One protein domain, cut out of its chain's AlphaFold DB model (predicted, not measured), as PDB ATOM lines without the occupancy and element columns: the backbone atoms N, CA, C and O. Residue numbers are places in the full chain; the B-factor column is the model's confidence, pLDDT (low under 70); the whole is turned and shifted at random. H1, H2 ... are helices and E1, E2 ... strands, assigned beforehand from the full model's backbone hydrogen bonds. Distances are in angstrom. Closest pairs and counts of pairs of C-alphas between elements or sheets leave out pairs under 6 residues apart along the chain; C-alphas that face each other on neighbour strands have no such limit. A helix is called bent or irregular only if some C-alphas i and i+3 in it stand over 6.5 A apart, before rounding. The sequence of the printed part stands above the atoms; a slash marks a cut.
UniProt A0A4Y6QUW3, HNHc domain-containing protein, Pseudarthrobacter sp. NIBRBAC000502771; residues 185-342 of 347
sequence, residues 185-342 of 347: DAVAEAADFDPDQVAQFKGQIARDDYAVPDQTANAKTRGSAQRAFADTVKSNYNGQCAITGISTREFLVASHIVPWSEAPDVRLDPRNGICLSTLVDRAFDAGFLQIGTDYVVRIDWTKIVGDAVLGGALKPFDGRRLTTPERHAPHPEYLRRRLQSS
ATOM      1  N   ASP A 185     -28.677  20.925  32.216       83.50
ATOM      2  CA  ASP A 185     -28.091  21.488  30.996       83.50
ATOM      3  C   ASP A 185     -26.735  20.879  30.655       83.50
ATOM      4  O   ASP A 185     -26.514  20.444  29.526       83.50
ATOM      5  N   ALA A 186     -25.841  20.761  31.638       83.56
ATOM      6  CA  ALA A 186     -24.544  20.119  31.439       83.56
ATOM      7  C   ALA A 186     -24.691  18.637  31.045       83.56
ATOM      8  O   ALA A 186     -23.915  18.125  30.238       83.56
ATOM      9  N   VAL A 187     -25.688  17.940  31.603       78.50
ATOM     10  CA  VAL A 187     -25.982  16.540  31.259       78.50
ATOM     11  C   VAL A 187     -26.546  16.436  29.842       78.50
ATOM     12  O   VAL A 187     -26.081  15.605  29.065       78.50
ATOM     13  N   ALA A 188     -27.512  17.282  29.492       78.19
ATOM     14  CA  ALA A 188     -28.112  17.321  28.166       78.19
ATOM     15  C   ALA A 188     -27.089  17.725  27.091       78.19
ATOM     16  O   ALA A 188     -27.092  17.164  25.999       78.19
ATOM     17  N   GLU A 189     -26.160  18.628  27.410       84.25
ATOM     18  CA  GLU A 189     -25.056  19.007  26.527       84.25
ATOM     19  C   GLU A 189     -24.059  17.871  26.284       84.25
ATOM     20  O   GLU A 189     -23.383  17.874  25.255       84.25
ATOM     21  N   ALA A 190     -23.922  16.925  27.213       79.00
ATOM     22  CA  ALA A 190     -23.048  15.762  27.066       79.00
ATOM     23  C   ALA A 190     -23.758  14.552  26.437       79.00
ATOM     24  O   ALA A 190     -23.102  13.559  26.124       79.00
ATOM     25  N   ALA A 191     -25.081  14.616  26.270       76.44
ATOM     26  CA  ALA A 191     -25.872  13.525  25.722       76.44
ATOM     27  C   ALA A 191     -25.608  13.309  24.224       76.44
ATOM     28  O   ALA A 191     -25.164  14.209  23.502       76.44
ATOM     29  N   ASP A 192     -25.940  12.106  23.752       76.62
ATOM     30  CA  ASP A 192     -25.931  11.789  22.329       76.62
ATOM     31  C   ASP A 192     -26.849  12.742  21.561       76.62
ATOM     32  O   ASP A 192     -27.966  13.057  21.982       76.62
ATOM     33  N   PHE A 193     -26.384  13.168  20.393       86.19
ATOM     34  CA  PHE A 193     -27.104  14.094  19.534       86.19
ATOM     35  C   PHE A 193     -27.055  13.639  18.080       86.19
ATOM     36  O   PHE A 193     -26.302  12.744  17.690       86.19
ATOM     37  N   ASP A 194     -27.903  14.255  17.273       88.38
ATOM     38  CA  ASP A 194     -27.991  14.048  15.842       88.38
ATOM     39  C   ASP A 194     -27.552  15.326  15.112       88.38
ATOM     40  O   ASP A 194     -28.224  16.353  15.250       88.38
ATOM     41  N   PRO A 195     -26.433  15.311  14.364       91.88
ATOM     42  CA  PRO A 195     -25.937  16.493  13.662       91.88
ATOM     43  C   PRO A 195     -26.975  17.155  12.747       91.88
ATOM     44  O   PRO A 195     -27.018  18.386  12.673       91.88
ATOM     45  N   ASP A 196     -27.848  16.368  12.113       93.81
ATOM     46  CA  ASP A 196     -28.870  16.895  11.209       93.81
ATOM     47  C   ASP A 196     -29.974  17.622  11.988       93.81
ATOM     48  O   ASP A 196     -30.399  18.713  11.600       93.81
ATOM     49  N   GLN A 197     -30.386  17.084  13.143       92.69
ATOM     50  CA  GLN A 197     -31.340  17.767  14.027       92.69
ATOM     51  C   GLN A 197     -30.727  19.039  14.623       92.69
ATOM     52  O   GLN A 197     -31.401  20.063  14.699       92.69
ATOM     53  N   VAL A 198     -29.441  19.020  14.992       93.94
ATOM     54  CA  VAL A 198     -28.732  20.225  15.458       93.94
ATOM     55  C   VAL A 198     -28.776  21.320  14.391       93.94
ATOM     56  O   VAL A 198     -29.060  22.476  14.707       93.94
ATOM     57  N   ALA A 199     -28.520  20.978  13.124       95.25
ATOM     58  CA  ALA A 199     -28.584  21.933  12.020       95.25
ATOM     59  C   ALA A 199     -30.003  22.496  11.822       95.25
ATOM     60  O   ALA A 199     -30.161  23.705  11.635       95.25
ATOM     61  N   GLN A 200     -31.034  21.653  11.930       94.75
ATOM     62  CA  GLN A 200     -32.435  22.083  11.865       94.75
ATOM     63  C   GLN A 200     -32.787  23.057  12.994       94.75
ATOM     64  O   GLN A 200     -33.320  24.132  12.719       94.75
ATOM     65  N   PHE A 201     -32.425  22.737  14.240       95.75
ATOM     66  CA  PHE A 201     -32.669  23.613  15.388       95.75
ATOM     67  C   PHE A 201     -31.916  24.940  15.275       95.75
ATOM     68  O   PHE A 201     -32.484  25.987  15.571       95.75
ATOM     69  N   LYS A 202     -30.680  24.950  14.755       95.25
ATOM     70  CA  LYS A 202     -29.972  26.207  14.442       95.25
ATOM     71  C   LYS A 202     -30.722  27.049  13.407       95.25
ATOM     72  O   LYS A 202     -30.821  28.264  13.560       95.25
ATOM     73  N   GLY A 203     -31.288  26.414  12.379       95.75
ATOM     74  CA  GLY A 203     -32.158  27.084  11.409       95.75
ATOM     75  C   GLY A 203     -33.490  27.566  11.999       95.75
ATOM     76  O   GLY A 203     -34.082  28.506  11.473       95.75
ATOM     77  N   GLN A 204     -33.976  26.940  13.072       95.31
ATOM     78  CA  GLN A 204     -35.152  27.377  13.831       95.31
ATOM     79  C   GLN A 204     -34.836  28.641  14.646       95.31
ATOM     80  O   GLN A 204     -35.501  29.659  14.469       95.31
ATOM     81  N   ILE A 205     -33.727  28.618  15.400       94.81
ATOM     82  CA  ILE A 205     -33.206  29.768  16.158       94.81
ATOM     83  C   ILE A 205     -33.017  30.985  15.248       94.81
ATOM     84  O   ILE A 205     -33.434  32.084  15.593       94.81
ATOM     85  N   ALA A 206     -32.429  30.793  14.064       93.94
ATOM     86  CA  ALA A 206     -32.196  31.875  13.106       93.94
ATOM     87  C   ALA A 206     -33.485  32.507  12.540       93.94
ATOM     88  O   ALA A 206     -33.424  33.587  11.957       93.94
ATOM     89  N   ARG A 207     -34.632  31.833  12.677       95.50
ATOM     90  CA  ARG A 207     -35.960  32.321  12.270       95.50
ATOM     91  C   ARG A 207     -36.789  32.828  13.455       95.50
ATOM     92  O   ARG A 207     -37.985  33.043  13.285       95.50
ATOM     93  N   ASP A 208     -36.170  32.986  14.626       93.31
ATOM     94  CA  ASP A 208     -36.825  33.365  15.882       93.31
ATOM     95  C   ASP A 208     -37.982  32.436  16.284       93.31
ATOM     96  O   ASP A 208     -38.942  32.836  16.941       93.31
ATOM     97  N   ASP A 209     -37.874  31.168  15.892       94.75
ATOM     98  CA  ASP A 209     -38.767  30.099  16.308       94.75
ATOM     99  C   ASP A 209     -38.032  29.267  17.367       94.75
ATOM    100  O   ASP A 209     -37.028  28.605  17.094       94.75
ATOM    101  N   TYR A 210     -38.490  29.377  18.613       94.56
ATOM    102  CA  TYR A 210     -37.773  28.839  19.771       94.56
ATOM    103  C   TYR A 210     -38.472  27.660  20.449       94.56
ATOM    104  O   TYR A 210     -37.945  27.105  21.419       94.56
ATOM    105  N   ALA A 211     -39.647  27.280  19.948       89.38
ATOM    106  CA  ALA A 211     -40.480  26.278  20.578       89.38
ATOM    107  C   ALA A 211     -39.977  24.863  20.268       89.38
ATOM    108  O   ALA A 211     -39.730  24.502  19.118       89.38
ATOM    109  N   VAL A 212     -39.886  24.023  21.293       84.06
ATOM    110  CA  VAL A 212     -39.623  22.588  21.135       84.06
ATOM    111  C   VAL A 212     -40.701  21.848  21.918       84.06
ATOM    112  O   VAL A 212     -40.615  21.795  23.147       84.06
ATOM    113  N   PRO A 213     -41.731  21.300  21.248       74.06
ATOM    114  CA  PRO A 213     -42.811  20.582  21.915       74.06
ATOM    115  C   PRO A 213     -42.309  19.357  22.684       74.06
ATOM    116  O   PRO A 213     -41.361  18.693  22.278       74.06
ATOM    117  N   ASP A 214     -43.001  19.006  23.763       61.16
ATOM    118  CA  ASP A 214     -42.698  17.815  24.568       61.16
ATOM    119  C   ASP A 214     -42.837  16.504  23.780       61.16
ATOM    120  O   ASP A 214     -42.030  15.585  23.914       61.16
ATOM    121  N   GLN A 215     -43.809  16.448  22.864       46.16
ATOM    122  CA  GLN A 215     -44.144  15.243  22.096       46.16
ATOM    123  C   GLN A 215     -43.035  14.769  21.137       46.16
ATOM    124  O   GLN A 215     -43.095  13.640  20.652       46.16
ATOM    125  N   THR A 216     -42.024  15.596  20.847       43.91
ATOM    126  CA  THR A 216     -40.933  15.267  19.912       43.91
ATOM    127  C   THR A 216     -39.624  14.871  20.602       43.91
ATOM    128  O   THR A 216     -38.718  14.356  19.944       43.91
ATOM    129  N   ALA A 217     -39.492  15.060  21.918       50.59
ATOM    130  CA  ALA A 217     -38.203  14.980  22.597       50.59
ATOM    131  C   ALA A 217     -37.896  13.578  23.151       50.59
ATOM    132  O   ALA A 217     -37.915  13.335  24.358       50.59
ATOM    133  N   ASN A 218     -37.501  12.642  22.283       61.81
ATOM    134  CA  ASN A 218     -36.669  11.543  22.778       61.81
ATOM    135  C   ASN A 218     -35.319  12.108  23.283       61.81
ATOM    136  O   ASN A 218     -34.935  13.234  22.952       61.81
ATOM    137  N   ALA A 219     -34.577  11.336  24.086       62.25
ATOM    138  CA  ALA A 219     -33.329  11.813  24.697       62.25
ATOM    139  C   ALA A 219     -32.317  12.368  23.671       62.25
ATOM    140  O   ALA A 219     -31.615  13.332  23.969       62.25
ATOM    141  N   LYS A 220     -32.293  11.813  22.451       69.56
ATOM    142  CA  LYS A 220     -31.416  12.255  21.358       69.56
ATOM    143  C   LYS A 220     -31.868  13.595  20.772       69.56
ATOM    144  O   LYS A 220     -31.039  14.466  20.512       69.56
ATOM    145  N   THR A 221     -33.172  13.797  20.586       76.44
ATOM    146  CA  THR A 221     -33.740  15.071  20.117       76.44
ATOM    147  C   THR A 221     -33.504  16.180  21.133       76.44
ATOM    148  O   THR A 221     -33.056  17.260  20.753       76.44
ATOM    149  N   ARG A 222     -33.680  15.895  22.430       80.12
ATOM    150  CA  ARG A 222     -33.312  16.824  23.506       80.12
ATOM    151  C   ARG A 222     -31.821  17.181  23.473       80.12
ATOM    152  O   ARG A 222     -31.496  18.363  23.489       80.12
ATOM    153  N   GLY A 223     -30.929  16.193  23.371       79.75
ATOM    154  CA  GLY A 223     -29.481  16.432  23.245       79.75
ATOM    155  C   GLY A 223     -29.122  17.284  22.022       79.75
ATOM    156  O   GLY A 223     -28.268  18.167  22.088       79.75
ATOM    157  N   SER A 224     -29.836  17.088  20.911       87.25
ATOM    158  CA  SER A 224     -29.652  17.854  19.671       87.25
ATOM    159  C   SER A 224     -30.118  19.307  19.808       87.25
ATOM    160  O   SER A 224     -29.406  20.226  19.402       87.25
ATOM    161  N   ALA A 225     -31.277  19.526  20.427       89.88
ATOM    162  CA  ALA A 225     -31.787  20.858  20.726       89.88
ATOM    163  C   ALA A 225     -30.866  21.604  21.704       89.88
ATOM    164  O   ALA A 225     -30.461  22.734  21.425       89.88
ATOM    165  N   GLN A 226     -30.438  20.937  22.785       90.19
ATOM    166  CA  GLN A 226     -29.499  21.498  23.756       90.19
ATOM    167  C   GLN A 226     -28.180  21.893  23.094       90.19
ATOM    168  O   GLN A 226     -27.658  22.970  23.363       90.19
ATOM    169  N   ARG A 227     -27.634  21.064  22.196       94.12
ATOM    170  CA  ARG A 227     -26.406  21.398  21.461       94.12
ATOM    171  C   ARG A 227     -26.580  22.661  20.614       94.12
ATOM    172  O   ARG A 227     -25.702  23.520  20.631       94.12
ATOM    173  N   ALA A 228     -27.685  22.774  19.876       96.50
ATOM    174  CA  ALA A 228     -27.962  23.942  19.039       96.50
ATOM    175  C   ALA A 228     -28.105  25.231  19.869       96.50
ATOM    176  O   ALA A 228     -27.514  26.260  19.522       96.50
ATOM    177  N   PHE A 229     -28.837  25.154  20.982       97.00
ATOM    178  CA  PHE A 229     -28.970  26.233  21.956       97.00
ATOM    179  C   PHE A 229     -27.613  26.614  22.562       97.00
ATOM    180  O   PHE A 229     -27.206  27.776  22.499       97.00
ATOM    181  N   ALA A 230     -26.866  25.631  23.070       96.31
ATOM    182  CA  ALA A 230     -25.608  25.852  23.766       96.31
ATOM    183  C   ALA A 230     -24.535  26.468  22.869       96.31
ATOM    184  O   ALA A 230     -23.829  27.379  23.301       96.31
ATOM    185  N   ASP A 231     -24.430  26.019  21.615       96.00
ATOM    186  CA  ASP A 231     -23.520  26.616  20.636       96.00
ATOM    187  C   ASP A 231     -23.847  28.103  20.414       96.00
ATOM    188  O   ASP A 231     -22.943  28.940  20.405       96.00
ATOM    189  N   THR A 232     -25.135  28.440  20.283       96.62
ATOM    190  CA  THR A 232     -25.591  29.825  20.089       96.62
ATOM    191  C   THR A 232     -25.296  30.687  21.316       96.62
ATOM    192  O   THR A 232     -24.693  31.754  21.192       96.62
ATOM    193  N   VAL A 233     -25.653  30.215  22.513       97.38
ATOM    194  CA  VAL A 233     -25.406  30.933  23.772       97.38
ATOM    195  C   VAL A 233     -23.910  31.137  23.980       97.38
ATOM    196  O   VAL A 233     -23.467  32.270  24.133       97.38
ATOM    197  N   LYS A 234     -23.093  30.081  23.910       96.88
ATOM    198  CA  LYS A 234     -21.636  30.195  24.091       96.88
ATOM    199  C   LYS A 234     -21.017  31.149  23.071       96.88
ATOM    200  O   LYS A 234     -20.142  31.928  23.441       96.88
ATOM    201  N   SER A 235     -21.500  31.149  21.825       96.12
ATOM    202  CA  SER A 235     -21.057  32.105  20.807       96.12
ATOM    203  C   SER A 235     -21.408  33.552  21.165       96.12
ATOM    204  O   SER A 235     -20.568  34.426  20.977       96.12
ATOM    205  N   ASN A 236     -22.602  33.821  21.702       95.88
ATOM    206  CA  ASN A 236     -23.005  35.175  22.108       95.88
ATOM    207  C   ASN A 236     -22.101  35.744  23.213       95.88
ATOM    208  O   ASN A 236     -21.833  36.943  23.233       95.88
ATOM    209  N   TYR A 237     -21.594  34.883  24.100       97.00
ATOM    210  CA  TYR A 237     -20.656  35.248  25.167       97.00
ATOM    211  C   TYR A 237     -19.176  35.115  24.756       97.00
ATOM    212  O   TYR A 237     -18.304  35.081  25.622       97.00
ATOM    213  N   ASN A 238     -18.863  35.005  23.458       96.12
ATOM    214  CA  ASN A 238     -17.495  34.828  22.945       96.12
ATOM    215  C   ASN A 238     -16.736  33.644  23.581       96.12
ATOM    216  O   ASN A 238     -15.518  33.689  23.753       96.12
ATOM    217  N   GLY A 239     -17.457  32.585  23.957       96.12
ATOM    218  CA  GLY A 239     -16.886  31.419  24.623       96.12
ATOM    219  C   GLY A 239     -16.340  31.729  26.016       96.12
ATOM    220  O   GLY A 239     -15.332  31.149  26.404       96.12
ATOM    221  N   GLN A 240     -16.964  32.651  26.753       97.38
ATOM    222  CA  GLN A 240     -16.560  33.011  28.111       97.38
ATOM    223  C   GLN A 240     -17.715  32.879  29.100       97.38
ATOM    224  O   GLN A 240     -18.870  33.151  28.778       97.38
ATOM    225  N   CYS A 241     -17.400  32.482  30.330       98.00
ATOM    226  CA  CYS A 241     -18.352  32.519  31.429       98.00
ATOM    227  C   CYS A 241     -18.709  33.971  31.765       98.00
ATOM    228  O   CYS A 241     -17.833  34.789  32.056       98.00
ATOM    229  N   ALA A 242     -20.004  34.252  31.825       97.69
ATOM    230  CA  ALA A 242     -20.574  35.564  32.091       97.69
ATOM    231  C   ALA A 242     -20.235  36.130  33.483       97.69
ATOM    232  O   ALA A 242     -20.343  37.334  33.703       97.69
ATOM    233  N   ILE A 243     -19.842  35.271  34.432       97.25
ATOM    234  CA  ILE A 243     -19.512  35.659  35.813       97.25
ATOM    235  C   ILE A 243     -18.009  35.556  36.063       97.25
ATOM    236  O   ILE A 243     -17.406  36.497  36.568       97.25
ATOM    237  N   THR A 244     -17.381  34.429  35.729       96.69
ATOM    238  CA  THR A 244     -15.976  34.171  36.090       96.69
ATOM    239  C   THR A 244     -14.982  34.622  35.027       96.69
ATOM    240  O   THR A 244     -13.821  34.838  35.358       96.69
ATOM    241  N   GLY A 245     -15.413  34.771  33.769       96.56
ATOM    242  CA  GLY A 245     -14.530  35.036  32.631       96.56
ATOM    243  C   GLY A 245     -13.718  33.824  32.162       96.56
ATOM    244  O   GLY A 245     -12.902  33.965  31.257       96.56
ATOM    245  N   ILE A 246     -13.925  32.633  32.745       97.62
ATOM    246  CA  ILE A 246     -13.306  31.389  32.259       97.62
ATOM    247  C   ILE A 246     -13.659  31.208  30.783       97.62
ATOM    248  O   ILE A 246     -14.828  31.320  30.426       97.62
ATOM    249  N   SER A 247     -12.665  30.903  29.951       97.38
ATOM    250  CA  SER A 247     -12.835  30.687  28.507       97.38
ATOM    251  C   SER A 247     -12.496  29.264  28.051       97.38
ATOM    252  O   SER A 247     -12.544  28.955  26.862       97.38
ATOM    253  N   THR A 248     -12.115  28.386  28.981       96.81
ATOM    254  CA  THR A 248     -11.824  26.977  28.694       96.81
ATOM    255  C   THR A 248     -13.129  26.236  28.430       96.81
ATOM    256  O   THR A 248     -13.959  26.108  29.331       96.81
ATOM    257  N   ARG A 249     -13.316  25.754  27.197       92.38
ATOM    258  CA  ARG A 249     -14.598  25.245  26.682       92.38
ATOM    259  C   ARG A 249     -15.196  24.119  27.524       92.38
ATOM    260  O   ARG A 249     -16.407  24.093  27.719       92.38
ATOM    261  N   GLU A 250     -14.360  23.221  28.029       92.50
ATOM    262  CA  GLU A 250     -14.737  22.056  28.837       92.50
ATOM    263  C   GLU A 250     -15.364  22.447  30.181       92.50
ATOM    264  O   GLU A 250     -16.078  21.653  30.785       92.50
ATOM    265  N   PHE A 251     -15.129  23.679  30.636       95.88
ATOM    266  CA  PHE A 251     -15.709  24.219  31.859       95.88
ATOM    267  C   PHE A 251     -16.943  25.081  31.605       95.88
ATOM    268  O   PHE A 251     -17.462  25.647  32.561       95.88
ATOM    269  N   LEU A 252     -17.407  25.222  30.360       97.06
ATOM    270  CA  LEU A 252     -18.545  26.074  30.018       97.06
ATOM    271  C   LEU A 252     -19.823  25.266  29.832       97.06
ATOM    272  O   LEU A 252     -19.848  24.274  29.105       97.06
ATOM    273  N   VAL A 253     -20.905  25.782  30.395       96.38
ATOM    274  CA  VAL A 253     -22.270  25.272  30.268       96.38
ATOM    275  C   VAL A 253     -23.158  26.427  29.812       96.38
ATOM    276  O   VAL A 253     -23.028  27.548  30.303       96.38
ATOM    277  N   ALA A 254     -24.023  26.184  28.836       96.75
ATOM    278  CA  ALA A 254     -25.108  27.090  28.497       96.75
ATOM    279  C   ALA A 254     -26.302  26.758  29.395       96.75
ATOM    280  O   ALA A 254     -27.068  25.840  29.113       96.75
ATOM    281  N   SER A 255     -26.411  27.498  30.494       95.31
ATOM    282  CA  SER A 255     -27.435  27.295  31.513       95.31
ATOM    283  C   SER A 255     -28.721  28.022  31.130       95.31
ATOM    284  O   SER A 255     -28.685  29.205  30.763       95.31
ATOM    285  N   HIS A 256     -29.849  27.327  31.218       94.06
ATOM    286  CA  HIS A 256     -31.175  27.892  31.046       94.06
ATOM    287  C   HIS A 256     -31.593  28.697  32.280       94.06
ATOM    288  O   HIS A 256     -31.532  28.233  33.420       94.06
ATOM    289  N   ILE A 257     -32.103  29.905  32.050       94.25
ATOM    290  CA  ILE A 257     -32.638  30.754  33.115       94.25
ATOM    291  C   ILE A 257     -33.962  30.171  33.602       94.25
ATOM    292  O   ILE A 257     -34.100  29.834  34.778       94.25
ATOM    293  N   VAL A 258     -34.931  30.027  32.697       89.69
ATOM    294  CA  VAL A 258     -36.160  29.272  32.939       89.69
ATOM    295  C   VAL A 258     -35.917  27.826  32.514       89.69
ATOM    296  O   VAL A 258     -35.540  27.616  31.358       89.69
ATOM    297  N   PRO A 259     -36.144  26.842  33.401       84.12
ATOM    298  CA  PRO A 259     -35.819  25.445  33.130       84.12
ATOM    299  C   PRO A 259     -36.487  24.900  31.869       84.12
ATOM    300  O   PRO A 259     -37.630  25.240  31.555       84.12
ATOM    301  N   TRP A 260     -35.798  23.979  31.192       83.12
ATOM    302  CA  TRP A 260     -36.271  23.321  29.969       83.12
ATOM    303  C   TRP A 260     -37.705  22.774  30.086       83.12
ATOM    304  O   TRP A 260     -38.514  22.925  29.170       83.12
ATOM    305  N   SER A 261     -38.044  22.146  31.214       75.38
ATOM    306  CA  SER A 261     -39.364  21.553  31.468       75.38
ATOM    307  C   SER A 261     -40.496  22.577  31.616       75.38
ATOM    308  O   SER A 261     -41.648  22.228  31.402       75.38
ATOM    309  N   GLU A 262     -40.192  23.828  31.964       75.62
ATOM    310  CA  GLU A 262     -41.190  24.866  32.270       75.62
ATOM    311  C   GLU A 262     -41.441  25.844  31.113       75.62
ATOM    312  O   GLU A 262     -42.264  26.758  31.229       75.62
ATOM    313  N   ALA A 263     -40.687  25.718  30.020       80.44
ATOM    314  CA  ALA A 263     -40.620  26.754  28.993       80.44
ATOM    315  C   ALA A 263     -40.615  26.191  27.558       80.44
ATOM    316  O   ALA A 263     -39.731  26.544  26.776       80.44
ATOM    317  N   PRO A 264     -41.561  25.299  27.187       82.25
ATOM    318  CA  PRO A 264     -41.560  24.626  25.884       82.25
ATOM    319  C   PRO A 264     -41.582  25.586  24.687       82.25
ATOM    320  O   PRO A 264     -41.120  25.228  23.607       82.25
ATOM    321  N   ASP A 265     -42.080  26.804  24.884       87.44
ATOM    322  CA  ASP A 265     -42.159  27.901  23.923       87.44
ATOM    323  C   ASP A 265     -40.826  28.637  23.691       87.44
ATOM    324  O   ASP A 265     -40.642  29.243  22.636       87.44
ATOM    325  N   VAL A 266     -39.888  28.574  24.642       91.06
ATOM    326  CA  VAL A 266     -38.637  29.364  24.632       91.06
ATOM    327  C   VAL A 266     -37.380  28.521  24.886       91.06
ATOM    328  O   VAL A 266     -36.326  29.047  25.242       91.06
ATOM    329  N   ARG A 267     -37.469  27.203  24.678       89.75
ATOM    330  CA  ARG A 267     -36.371  26.231  24.855       89.75
ATOM    331  C   ARG A 267     -35.125  26.531  24.028       89.75
ATOM    332  O   ARG A 267     -34.027  26.198  24.443       89.75
ATOM    333  N   LEU A 268     -35.284  27.123  22.849       95.12
ATOM    334  CA  LEU A 268     -34.152  27.481  21.990       95.12
ATOM    335  C   LEU A 268     -33.839  28.982  22.007       95.12
ATOM    336  O   LEU A 268     -32.930  29.402  21.295       95.12
ATOM    337  N   ASP A 269     -34.565  29.791  22.787       97.38
ATOM    338  CA  ASP A 269     -34.373  31.242  22.823       97.38
ATOM    339  C   ASP A 269     -33.033  31.560  23.500       97.38
ATOM    340  O   ASP A 269     -32.907  31.356  24.709       97.38
ATOM    341  N   PRO A 270     -32.033  32.121  22.795       96.81
ATOM    342  CA  PRO A 270     -30.731  32.393  23.398       96.81
ATOM    343  C   PRO A 270     -30.798  33.403  24.551       96.81
ATOM    344  O   PRO A 270     -29.905  33.424  25.395       96.81
ATOM    345  N   ARG A 271     -31.863  34.217  24.632       97.19
ATOM    346  CA  ARG A 271     -32.106  35.135  25.758       97.19
ATOM    347  C   ARG A 271     -32.527  34.399  27.031       97.19
ATOM    348  O   ARG A 271     -32.482  34.995  28.104       97.19
ATOM    349  N   ASN A 272     -32.942  33.135  26.922       96.81
ATOM    350  CA  ASN A 272     -33.153  32.215  28.041       96.81
ATOM    351  C   ASN A 272     -31.855  31.501  28.455       96.81
ATOM    352  O   ASN A 272     -31.899  30.617  29.300       96.81
ATOM    353  N   GLY A 273     -30.701  31.870  27.887       96.56
ATOM    354  CA  GLY A 273     -29.417  31.232  28.152       96.56
ATOM    355  C   GLY A 273     -28.356  32.154  28.741       96.56
ATOM    356  O   GLY A 273     -28.209  33.319  28.358       96.56
ATOM    357  N   ILE A 274     -27.552  31.603  29.647       97.69
ATOM    358  CA  ILE A 274     -26.354  32.247  30.189       97.69
ATOM    359  C   ILE A 274     -25.180  31.279  30.062       97.69
ATOM    360  O   ILE A 274     -25.253  30.131  30.494       97.69
ATOM    361  N   CYS A 275     -24.069  31.741  29.487       97.94
ATOM    362  CA  CYS A 275     -22.830  30.969  29.484       97.94
ATOM    363  C   CYS A 275     -22.197  31.035  30.881       97.94
ATOM    364  O   CYS A 275     -21.722  32.091  31.301       97.94
ATOM    365  N   LEU A 276     -22.194  29.923  31.610       97.88
ATOM    366  CA  LEU A 276     -21.666  29.816  32.967       97.88
ATOM    367  C   LEU A 276     -20.530  28.797  33.029       97.88
ATOM    368  O   LEU A 276     -20.445  27.871  32.229       97.88
ATOM    369  N   SER A 277     -19.638  28.959  34.002       96.81
ATOM    370  CA  SER A 277     -18.647  27.933  34.316       96.81
ATOM    371  C   SER A 277     -19.278  26.822  35.153       96.81
ATOM    372  O   SER A 277     -20.132  27.140  35.974       96.81
ATOM    373  N   THR A 278     -18.810  25.576  35.064       93.56
ATOM    374  CA  THR A 278     -19.417  24.397  35.721       93.56
ATOM    375  C   THR A 278     -19.786  24.601  37.198       93.56
ATOM    376  O   THR A 278     -20.878  24.237  37.611       93.56
ATOM    377  N   LEU A 279     -18.913  25.216  38.007       94.56
ATOM    378  CA  LEU A 279     -19.219  25.504  39.419       94.56
ATOM    379  C   LEU A 279     -20.391  26.488  39.573       94.56
ATOM    380  O   LEU A 279     -21.247  26.324  40.436       94.56
ATOM    381  N   VAL A 280     -20.402  27.525  38.742       96.19
ATOM    382  CA  VAL A 280     -21.381  28.615  38.785       96.19
ATOM    383  C   VAL A 280     -22.723  28.166  38.217       96.19
ATOM    384  O   VAL A 280     -23.745  28.495  38.802       96.19
ATOM    385  N   ASP A 281     -22.711  27.370  37.147       95.25
ATOM    386  CA  ASP A 281     -23.873  26.644  36.622       95.25
ATOM    387  C   ASP A 281     -24.541  25.817  37.726       95.25
ATOM    388  O   ASP A 281     -25.707  26.019  38.050       95.25
ATOM    389  N   ARG A 282     -23.760  24.984  38.426       90.12
ATOM    390  CA  ARG A 282     -24.277  24.168  39.533       90.12
ATOM    391  C   ARG A 282     -24.830  24.999  40.680       90.12
ATOM    392  O   ARG A 282     -25.885  24.664  41.215       90.12
ATOM    393  N   ALA A 283     -24.141  26.074  41.054       92.81
ATOM    394  CA  ALA A 283     -24.622  26.984  42.086       92.81
ATOM    395  C   ALA A 283     -25.923  27.687  41.662       92.81
ATOM    396  O   ALA A 283     -26.813  27.868  42.494       92.81
ATOM    397  N   PHE A 284     -26.052  28.056  40.387       93.50
ATOM    398  CA  PHE A 284     -27.238  28.703  39.832       93.50
ATOM    399  C   PHE A 284     -28.441  27.755  39.755       93.50
ATOM    400  O   PHE A 284     -29.553  28.117  40.145       93.50
ATOM    401  N   ASP A 285     -28.220  26.514  39.328       85.56
ATOM    402  CA  ASP A 285     -29.267  25.497  39.230       85.56
ATOM    403  C   ASP A 285     -29.777  25.014  40.578       85.56
ATOM    404  O   ASP A 285     -30.984  24.925  40.786       85.56
ATOM    405  N   ALA A 286     -28.880  24.784  41.534       82.12
ATOM    406  CA  ALA A 286     -29.273  24.435  42.897       82.12
ATOM    407  C   ALA A 286     -29.766  25.649  43.720       82.12
ATOM    408  O   ALA A 286     -30.179  25.521  44.879       82.12
ATOM    409  N   GLY A 287     -29.740  26.849  43.130       88.06
ATOM    410  CA  GLY A 287     -30.214  28.081  43.748       88.06
ATOM    411  C   GLY A 287     -29.371  28.548  44.936       88.06
ATOM    412  O   GLY A 287     -29.920  29.181  45.834       88.06
ATOM    413  N   PHE A 288     -28.082  28.201  44.979       90.00
ATOM    414  CA  PHE A 288     -27.085  28.856  45.839       90.00
ATOM    415  C   PHE A 288     -26.678  30.219  45.279       90.00
ATOM    416  O   PHE A 288     -26.247  31.093  46.021       90.00
ATOM    417  N   LEU A 289     -26.796  30.389  43.962       94.94
ATOM    418  CA  LEU A 289     -26.510  31.614  43.236       94.94
ATOM    419  C   LEU A 289     -27.767  32.036  42.480       94.94
ATOM    420  O   LEU A 289     -28.378  31.247  41.768       94.94
ATOM    421  N   GLN A 290     -28.149  33.295  42.620       95.31
ATOM    422  CA  GLN A 290     -29.275  33.902  41.924       95.31
ATOM    423  C   GLN A 290     -28.782  35.083  41.097       95.31
ATOM    424  O   GLN A 290     -27.816  35.755  41.458       95.31
ATOM    425  N   ILE A 291     -29.458  35.358  39.985       96.69
ATOM    426  CA  ILE A 291     -29.168  36.510  39.131       96.69
ATOM    427  C   ILE A 291     -30.419  37.378  39.123       96.69
ATOM    428  O   ILE A 291     -31.490  36.936  38.713       96.69
ATOM    429  N   GLY A 292     -30.291  38.606  39.623       95.44
ATOM    430  CA  GLY A 292     -31.394  39.559  39.635       95.44
ATOM    431  C   GLY A 292     -31.739  40.068  38.239       95.44
ATOM    432  O   GLY A 292     -30.921  40.022  37.322       95.44
ATOM    433  N   THR A 293     -32.926  40.658  38.090       95.69
ATOM    434  CA  THR A 293     -33.314  41.381  36.862       95.69
ATOM    435  C   THR A 293     -32.443  42.613  36.596       95.69
ATOM    436  O   THR A 293     -32.472  43.175  35.509       95.69
ATOM    437  N   ASP A 294     -31.672  43.042  37.596       95.50
ATOM    438  CA  ASP A 294     -30.629  44.061  37.514       95.50
ATOM    439  C   ASP A 294     -29.272  43.505  37.052       95.50
ATOM    440  O   ASP A 294     -28.290  44.249  37.037       95.50
ATOM    441  N   TYR A 295     -29.212  42.223  36.679       96.44
ATOM    442  CA  TYR A 295     -28.012  41.479  36.292       96.44
ATOM    443  C   TYR A 295     -26.958  41.373  37.401       96.44
ATOM    444  O   TYR A 295     -25.779  41.160  37.116       96.44
ATOM    445  N   VAL A 296     -27.357  41.536  38.663       97.19
ATOM    446  CA  VAL A 296     -26.467  41.387  39.817       97.19
ATOM    447  C   VAL A 296     -26.614  39.988  40.405       97.19
ATOM    448  O   VAL A 296     -27.724  39.521  40.675       97.19
ATOM    449  N   VAL A 297     -25.476  39.333  40.603       97.75
ATOM    450  CA  VAL A 297     -25.363  38.022  41.237       97.75
ATOM    451  C   VAL A 297     -25.565  38.159  42.744       97.75
ATOM    452  O   VAL A 297     -25.015  39.067  43.365       97.75
ATOM    453  N   ARG A 298     -26.355  37.261  43.332       97.38
ATOM    454  CA  ARG A 298     -26.637  37.193  44.771       97.38
ATOM    455  C   ARG A 298     -26.454  35.765  45.253       97.38
ATOM    456  O   ARG A 298     -26.981  34.845  44.629       97.38
ATOM    457  N   ILE A 299     -25.717  35.579  46.339       96.31
ATOM    458  CA  ILE A 299     -25.512  34.255  46.934       96.31
ATOM    459  C   ILE A 299     -26.517  34.023  48.065       96.31
ATOM    460  O   ILE A 299     -26.691  34.866  48.944       96.31
ATOM    461  N   ASP A 300     -27.163  32.858  48.061       92.31
ATOM    462  CA  ASP A 300     -28.006  32.405  49.166       92.31
ATOM    463  C   ASP A 300     -27.138  31.764  50.255       92.31
ATOM    464  O   ASP A 300     -26.920  30.550  50.312       92.31
ATOM    465  N   TRP A 301     -26.623  32.615  51.141       92.19
ATOM    466  CA  TRP A 301     -25.770  32.215  52.257       92.19
ATOM    467  C   TRP A 301     -26.459  31.268  53.246       92.19
ATOM    468  O   TRP A 301     -25.772  30.536  53.958       92.19
ATOM    469  N   THR A 302     -27.797  31.227  53.273       88.38
ATOM    470  CA  THR A 302     -28.548  30.328  54.164       88.38
ATOM    471  C   THR A 302     -28.408  28.860  53.766       88.38
ATOM    472  O   THR A 302     -28.544  27.977  54.611       88.38
ATOM    473  N   LYS A 303     -28.060  28.591  52.503       84.25
ATOM    474  CA  LYS A 303     -27.801  27.239  51.998       84.25
ATOM    475  C   LYS A 303     -26.359  26.774  52.209       84.25
ATOM    476  O   LYS A 303     -26.092  25.584  52.097       84.25
ATOM    477  N   ILE A 304     -25.431  27.678  52.531       88.81
ATOM    478  CA  ILE A 304     -23.987  27.395  52.649       88.81
ATOM    479  C   ILE A 304     -23.572  27.362  54.128       88.81
ATOM    480  O   ILE A 304     -22.575  27.947  54.554       88.81
ATOM    481  N   VAL A 305     -24.376  26.704  54.961       86.06
ATOM    482  CA  VAL A 305     -24.101  26.589  56.397       86.06
ATOM    483  C   VAL A 305     -23.171  25.405  56.640       86.06
ATOM    484  O   VAL A 305     -23.486  24.273  56.292       86.06
ATOM    485  N   GLY A 306     -22.020  25.664  57.265       84.94
ATOM    486  CA  GLY A 306     -21.053  24.623  57.635       84.94
ATOM    487  C   GLY A 306     -20.072  24.213  56.531       84.94
ATOM    488  O   GLY A 306     -19.148  23.458  56.818       84.94
ATOM    489  N   ASP A 307     -20.203  24.751  55.314       90.75
ATOM    490  CA  ASP A 307     -19.266  24.521  54.207       90.75
ATOM    491  C   ASP A 307     -18.462  25.791  53.884       90.75
ATOM    492  O   ASP A 307     -18.780  26.583  52.993       90.75
ATOM    493  N   ALA A 308     -17.387  26.001  54.647       93.06
ATOM    494  CA  ALA A 308     -16.510  27.156  54.471       93.06
ATOM    495  C   ALA A 308     -15.762  27.145  53.126       93.06
ATOM    496  O   ALA A 308     -15.389  28.209  52.630       93.06
ATOM    497  N   VAL A 309     -15.540  25.967  52.532       96.38
ATOM    498  CA  VAL A 309     -14.819  25.829  51.260       96.38
ATOM    499  C   VAL A 309     -15.704  26.313  50.120       96.38
ATOM    500  O   VAL A 309     -15.287  27.178  49.348       96.38
ATOM    501  N   LEU A 310     -16.946  25.827  50.056       92.94
ATOM    502  CA  LEU A 310     -17.930  26.300  49.087       92.94
ATOM    503  C   LEU A 310     -18.227  27.789  49.282       92.94
ATOM    504  O   LEU A 310     -18.234  28.550  48.312       92.94
ATOM    505  N   GLY A 311     -18.395  28.228  50.532       95.19
ATOM    506  CA  GLY A 311     -18.608  29.638  50.849       95.19
ATOM    507  C   GLY A 311     -17.456  30.520  50.369       95.19
ATOM    508  O   GLY A 311     -17.686  31.543  49.729       95.19
ATOM    509  N   GLY A 312     -16.211  30.095  50.601       96.31
ATOM    510  CA  GLY A 312     -15.021  30.777  50.095       96.31
ATOM    511  C   GLY A 312     -14.957  30.829  48.567       96.31
ATOM    512  O   GLY A 312     -14.571  31.858  48.016       96.31
ATOM    513  N   ALA A 313     -15.381  29.763  47.886       96.19
ATOM    514  CA  ALA A 313     -15.396  29.688  46.426       96.19
ATOM    515  C   ALA A 313     -16.464  30.591  45.782       96.19
ATOM    516  O   ALA A 313     -16.206  31.165  44.726       96.19
ATOM    517  N   LEU A 314     -17.643  30.736  46.402       96.44
ATOM    518  CA  LEU A 314     -18.753  31.536  45.864       96.44
ATOM    519  C   LEU A 314     -18.713  33.012  46.277       96.44
ATOM    520  O   LEU A 314     -19.225  33.867  45.553       96.44
ATOM    521  N   LYS A 315     -18.062  33.340  47.400       96.50
ATOM    522  CA  LYS A 315     -17.944  34.709  47.927       96.50
ATOM    523  C   LYS A 315     -17.505  35.766  46.909       96.50
ATOM    524  O   LYS A 315     -18.095  36.842  46.926       96.50
ATOM    525  N   PRO A 316     -16.530  35.519  46.014       96.62
ATOM    526  CA  PRO A 316     -16.111  36.521  45.033       96.62
ATOM    527  C   PRO A 316     -17.183  36.876  43.993       96.62
ATOM    528  O   PRO A 316     -17.000  37.828  43.235       96.62
ATOM    529  N   PHE A 317     -18.257  36.089  43.896       96.81
ATOM    530  CA  PHE A 317     -19.322  36.294  42.917       96.81
ATOM    531  C   PHE A 317     -20.488  37.109  43.479       96.81
ATOM    532  O   PHE A 317     -21.228  37.694  42.695       96.81
ATOM    533  N   ASP A 318     -20.641  37.187  44.803       97.06
ATOM    534  CA  ASP A 318     -21.727  37.936  45.433       97.06
ATOM    535  C   ASP A 318     -21.607  39.440  45.136       97.06
ATOM    536  O   ASP A 318     -20.545  40.044  45.294       97.06
ATOM    537  N   GLY A 319     -22.685  40.045  44.639       96.75
ATOM    538  CA  GLY A 319     -22.719  41.441  44.195       96.75
ATOM    539  C   GLY A 319     -22.050  41.711  42.841       96.75
ATOM    540  O   GLY A 319     -22.077  42.850  42.365       96.75
ATOM    541  N   ARG A 320     -21.467  40.703  42.179       96.62
ATOM    542  CA  ARG A 320     -20.855  40.883  40.857       96.62
ATOM    543  C   ARG A 320     -21.933  41.094  39.795       96.62
ATOM    544  O   ARG A 320     -22.971  40.437  39.798       96.62
ATOM    545  N   ARG A 321     -21.679  42.001  38.851       96.81
ATOM    546  CA  ARG A 321     -22.548  42.201  37.685       96.81
ATOM    547  C   ARG A 321     -22.206  41.187  36.594       96.81
ATOM    548  O   ARG A 321     -21.030  40.976  36.303       96.81
ATOM    549  N   LEU A 322     -23.235  40.589  36.005       95.25
ATOM    550  CA  LEU A 322     -23.124  39.694  34.858       95.25
ATOM    551  C   LEU A 322     -22.541  40.448  33.655       95.25
ATOM    552  O   LEU A 322     -23.015  41.535  33.315       95.25
ATOM    553  N   THR A 323     -21.559  39.858  32.980       95.19
ATOM    554  CA  THR A 323     -21.135  40.317  31.654       95.19
ATOM    555  C   THR A 323     -22.205  39.918  30.648       95.19
ATOM    556  O   THR A 323     -22.394  38.731  30.401       95.19
ATOM    557  N   THR A 324     -22.924  40.881  30.078       91.56
ATOM    558  CA  THR A 324     -23.982  40.616  29.094       91.56
ATOM    559  C   THR A 324     -23.425  40.573  27.669       91.56
ATOM    560  O   THR A 324     -22.554  41.383  27.345       91.56
ATOM    561  N   PRO A 325     -23.937  39.689  26.796       90.69
ATOM    562  CA  PRO A 325     -23.549  39.653  25.393       90.69
ATOM    563  C   PRO A 325     -24.148  40.847  24.632       90.69
ATOM    564  O   PRO A 325     -25.183  41.387  25.021       90.69
ATOM    565  N   GLU A 326     -23.526  41.238  23.516       83.69
ATOM    566  CA  GLU A 326     -24.035  42.325  22.655       83.69
ATOM    567  C   GLU A 326     -25.373  41.971  21.992       83.69
ATOM    568  O   GLU A 326     -26.203  42.840  21.729       83.69
ATOM    569  N   ARG A 327     -25.591  40.678  21.725       87.81
ATOM    570  CA  ARG A 327     -26.825  40.136  21.153       87.81
ATOM    571  C   ARG A 327     -27.429  39.111  22.094       87.81
ATOM    572  O   ARG A 327     -26.710  38.327  22.704       87.81
ATOM    573  N   HIS A 328     -28.758  39.108  22.163       91.31
ATOM    574  CA  HIS A 328     -29.540  38.171  22.971       91.31
ATOM    575  C   HIS A 328     -29.133  38.154  24.454       91.31
ATOM    576  O   HIS A 328     -28.942  37.095  25.048       91.31
ATOM    577  N   ALA A 329     -29.001  39.340  25.056       94.56
ATOM    578  CA  ALA A 329     -28.811  39.455  26.497       94.56
ATOM    579  C   ALA A 329     -29.957  38.768  27.267       94.56
ATOM    580  O   ALA A 329     -31.087  38.735  26.760       94.56
ATOM    581  N   PRO A 330     -29.694  38.250  28.485       96.69
ATOM    582  CA  PRO A 330     -30.700  37.538  29.262       96.69
ATOM    583  C   PRO A 330     -31.978  38.357  29.424       96.69
ATOM    584  O   PRO A 330     -31.930  39.516  29.857       96.69
ATOM    585  N   HIS A 331     -33.118  37.770  29.058       96.38
ATOM    586  CA  HIS A 331     -34.384  38.495  29.076       96.38
ATOM    587  C   HIS A 331     -34.824  38.754  30.531       96.38
ATOM    588  O   HIS A 331     -34.906  37.802  31.315       96.38
ATOM    589  N   PRO A 332     -35.172  39.999  30.915       94.75
ATOM    590  CA  PRO A 332     -35.558  40.314  32.293       94.75
ATOM    591  C   PRO A 332     -36.740  39.490  32.821       94.75
ATOM    592  O   PRO A 332     -36.772  39.159  34.002       94.75
ATOM    593  N   GLU A 333     -37.694  39.124  31.958       95.06
ATOM    594  CA  GLU A 333     -38.828  38.273  32.352       95.06
ATOM    595  C   GLU A 333     -38.394  36.851  32.725       95.06
ATOM    596  O   GLU A 333     -38.908  36.284  33.682       95.06
ATOM    597  N   TYR A 334     -37.410  36.279  32.028       95.44
ATOM    598  CA  TYR A 334     -36.906  34.944  32.355       95.44
ATOM    599  C   TYR A 334     -36.205  34.949  33.716       95.44
ATOM    600  O   TYR A 334     -36.462  34.080  34.549       95.44
ATOM    601  N   LEU A 335     -35.404  35.987  33.986       95.25
ATOM    602  CA  LEU A 335     -34.780  36.198  35.296       95.25
ATOM    603  C   LEU A 335     -35.837  36.364  36.398       95.25
ATOM    604  O   LEU A 335     -35.716  35.765  37.463       95.25
ATOM    605  N   ARG A 336     -36.909  37.124  36.134       94.12
ATOM    606  CA  ARG A 336     -38.035  37.284  37.066       94.12
ATOM    607  C   ARG A 336     -38.722  35.949  37.367       94.12
ATOM    608  O   ARG A 336     -38.882  35.623  38.540       94.12
ATOM    609  N   ARG A 337     -39.070  35.170  36.336       90.31
ATOM    610  CA  ARG A 337     -39.680  33.835  36.479       90.31
ATOM    611  C   ARG A 337     -38.819  32.916  37.347       90.31
ATOM    612  O   ARG A 337     -39.330  32.319  38.287       90.31
ATOM    613  N   ARG A 338     -37.505  32.867  37.095       89.00
ATOM    614  CA  ARG A 338     -36.541  32.053  37.861       89.00
ATOM    615  C   ARG A 338     -36.454  32.438  39.342       89.00
ATOM    616  O   ARG A 338     -36.256  31.580  40.202       89.00
ATOM    617  N   LEU A 339     -36.591  33.726  39.658       87.12
ATOM    618  CA  LEU A 339     -36.607  34.203  41.045       87.12
ATOM    619  C   LEU A 339     -37.920  33.858  41.759       87.12
ATOM    620  O   LEU A 339     -37.889  33.563  42.949       87.12
ATOM    621  N   GLN A 340     -39.047  33.863  41.044       79.38
ATOM    622  CA  GLN A 340     -40.362  33.505  41.590       79.38
ATOM    623  C   GLN A 340     -40.528  31.995  41.806       79.38
ATOM    624  O   GLN A 340     -41.224  31.591  42.733       79.38
ATOM    625  N   SER A 341     -39.882  31.158  40.987       64.00
ATOM    626  CA  SER A 341     -39.865  29.700  41.170       64.00
ATOM    627  C   SER A 341     -38.891  29.232  42.261       64.00
ATOM    628  O   SER A 341     -38.986  28.105  42.745       64.00
ATOM    629  N   SER A 342     -37.974  30.099  42.702       53.81
ATOM    630  CA  SER A 342     -37.096  29.830  43.842       53.81
ATOM    631  C   SER A 342     -37.838  30.126  45.158       53.81
ATOM    632  O   SER A 342     -38.347  31.233  45.312       53.81
TER     633      SER A 342
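This is residues 185 to 342 of the 347 residues of the protein "HNHc domain-containing protein" of Pseudarthrobacter sp. NIBRBAC000502771 (UniProt A0A4Y6QUW3). A small two-stranded hairpin, E1 and E2, makes the core, with the long helix H3 packed on one face and the short helix H4 on the other. Beyond H3 lies H2, and beyond H4 come the tiny hairpin of E3 and E4 and then H5, a layered row along the longest axis; H1 packs on H3 and E1, and H6 lies to one side near E3. The printed part has 158 residues with six named helices and four named strands, in the order H1 H2 H3 E1 E2 H4 E3 E4 H5 H6, and both two-stranded sheets are antiparallel. The class is mixed, helices and strands; the whole is compact, with a radius of gyration of the C-alphas of 15.3 A, yet elongated, spanning 46 by 29 by 29 A.

Look first at E1, residues 252 to 256, and E2, residues 273 to 277, an antiparallel hairpin at 145 degrees; N 253 and O 276 are 2.8 A apart, within hydrogen-bond range. Next comes H3, residues 219 to 236, with 7 pairs of C-alphas within 8 A of E1: the closest C-alphas of the two, Ala 230 and Ala 254, are 4.9 A apart. With residues 222 to 230 alone H3 touches H1, residues 185 to 190, at Ala 188 and Gly 223, closest C-alphas 5.2 A apart; the tilt is 71 degrees, only just about perpendicular. With residues 221 to 229 alone it touches H2, residues 195 to 205, at Val 198 and Ser 224, closest C-alphas 4.9 A apart, at a steep tilt of 54 degrees, the same way. Now find H4, residues 278 to 285; its closest C-alpha pair with E1 is Thr 278 and Leu 252, 6.0 A. E3, residues 289 to 291, and E4, residues 297 to 299, form an antiparallel hairpin at 151 degrees, with N 290 and O 298 at 2.8 A, within hydrogen-bond range. The closest C-alphas of E4 and H5, residues 308 to 317, are Val 297 and Phe 317, 6.5 A apart; those of E3 and H6, residues 332 to 341, are Ile 291 and Leu 335, 6.8 A apart. Every O i to N i+4 pair is within hydrogen-bond range in H1, H2, H3, H4 and H6; in H5 4 of 6 are.

Find C-alpha 185 at (-28.091, 21.488, 30.996), where H1 begins. H3 runs 25.7 A from C-alpha 219 at (-33.329, 11.813, 24.697), H2 15.3 A, and E1 and E2 12.8 A each. H5 measures 15.0 A and is irregular, with C-alphas 313 and 316 7.0 A apart. H6 runs 14.5 A to C-alpha 341 at (-39.865, 29.700, 41.170).

The two C-alphas farthest apart, Arg 207 and Gly 306, are 48.4 A apart. The printed part has no cut. Long links join H2 to H3, H3 to E1, E1 to E2 and H5 to H6. Its mean pLDDT is 90.1, with residues 214 to 220 and 341 to 342 under 70.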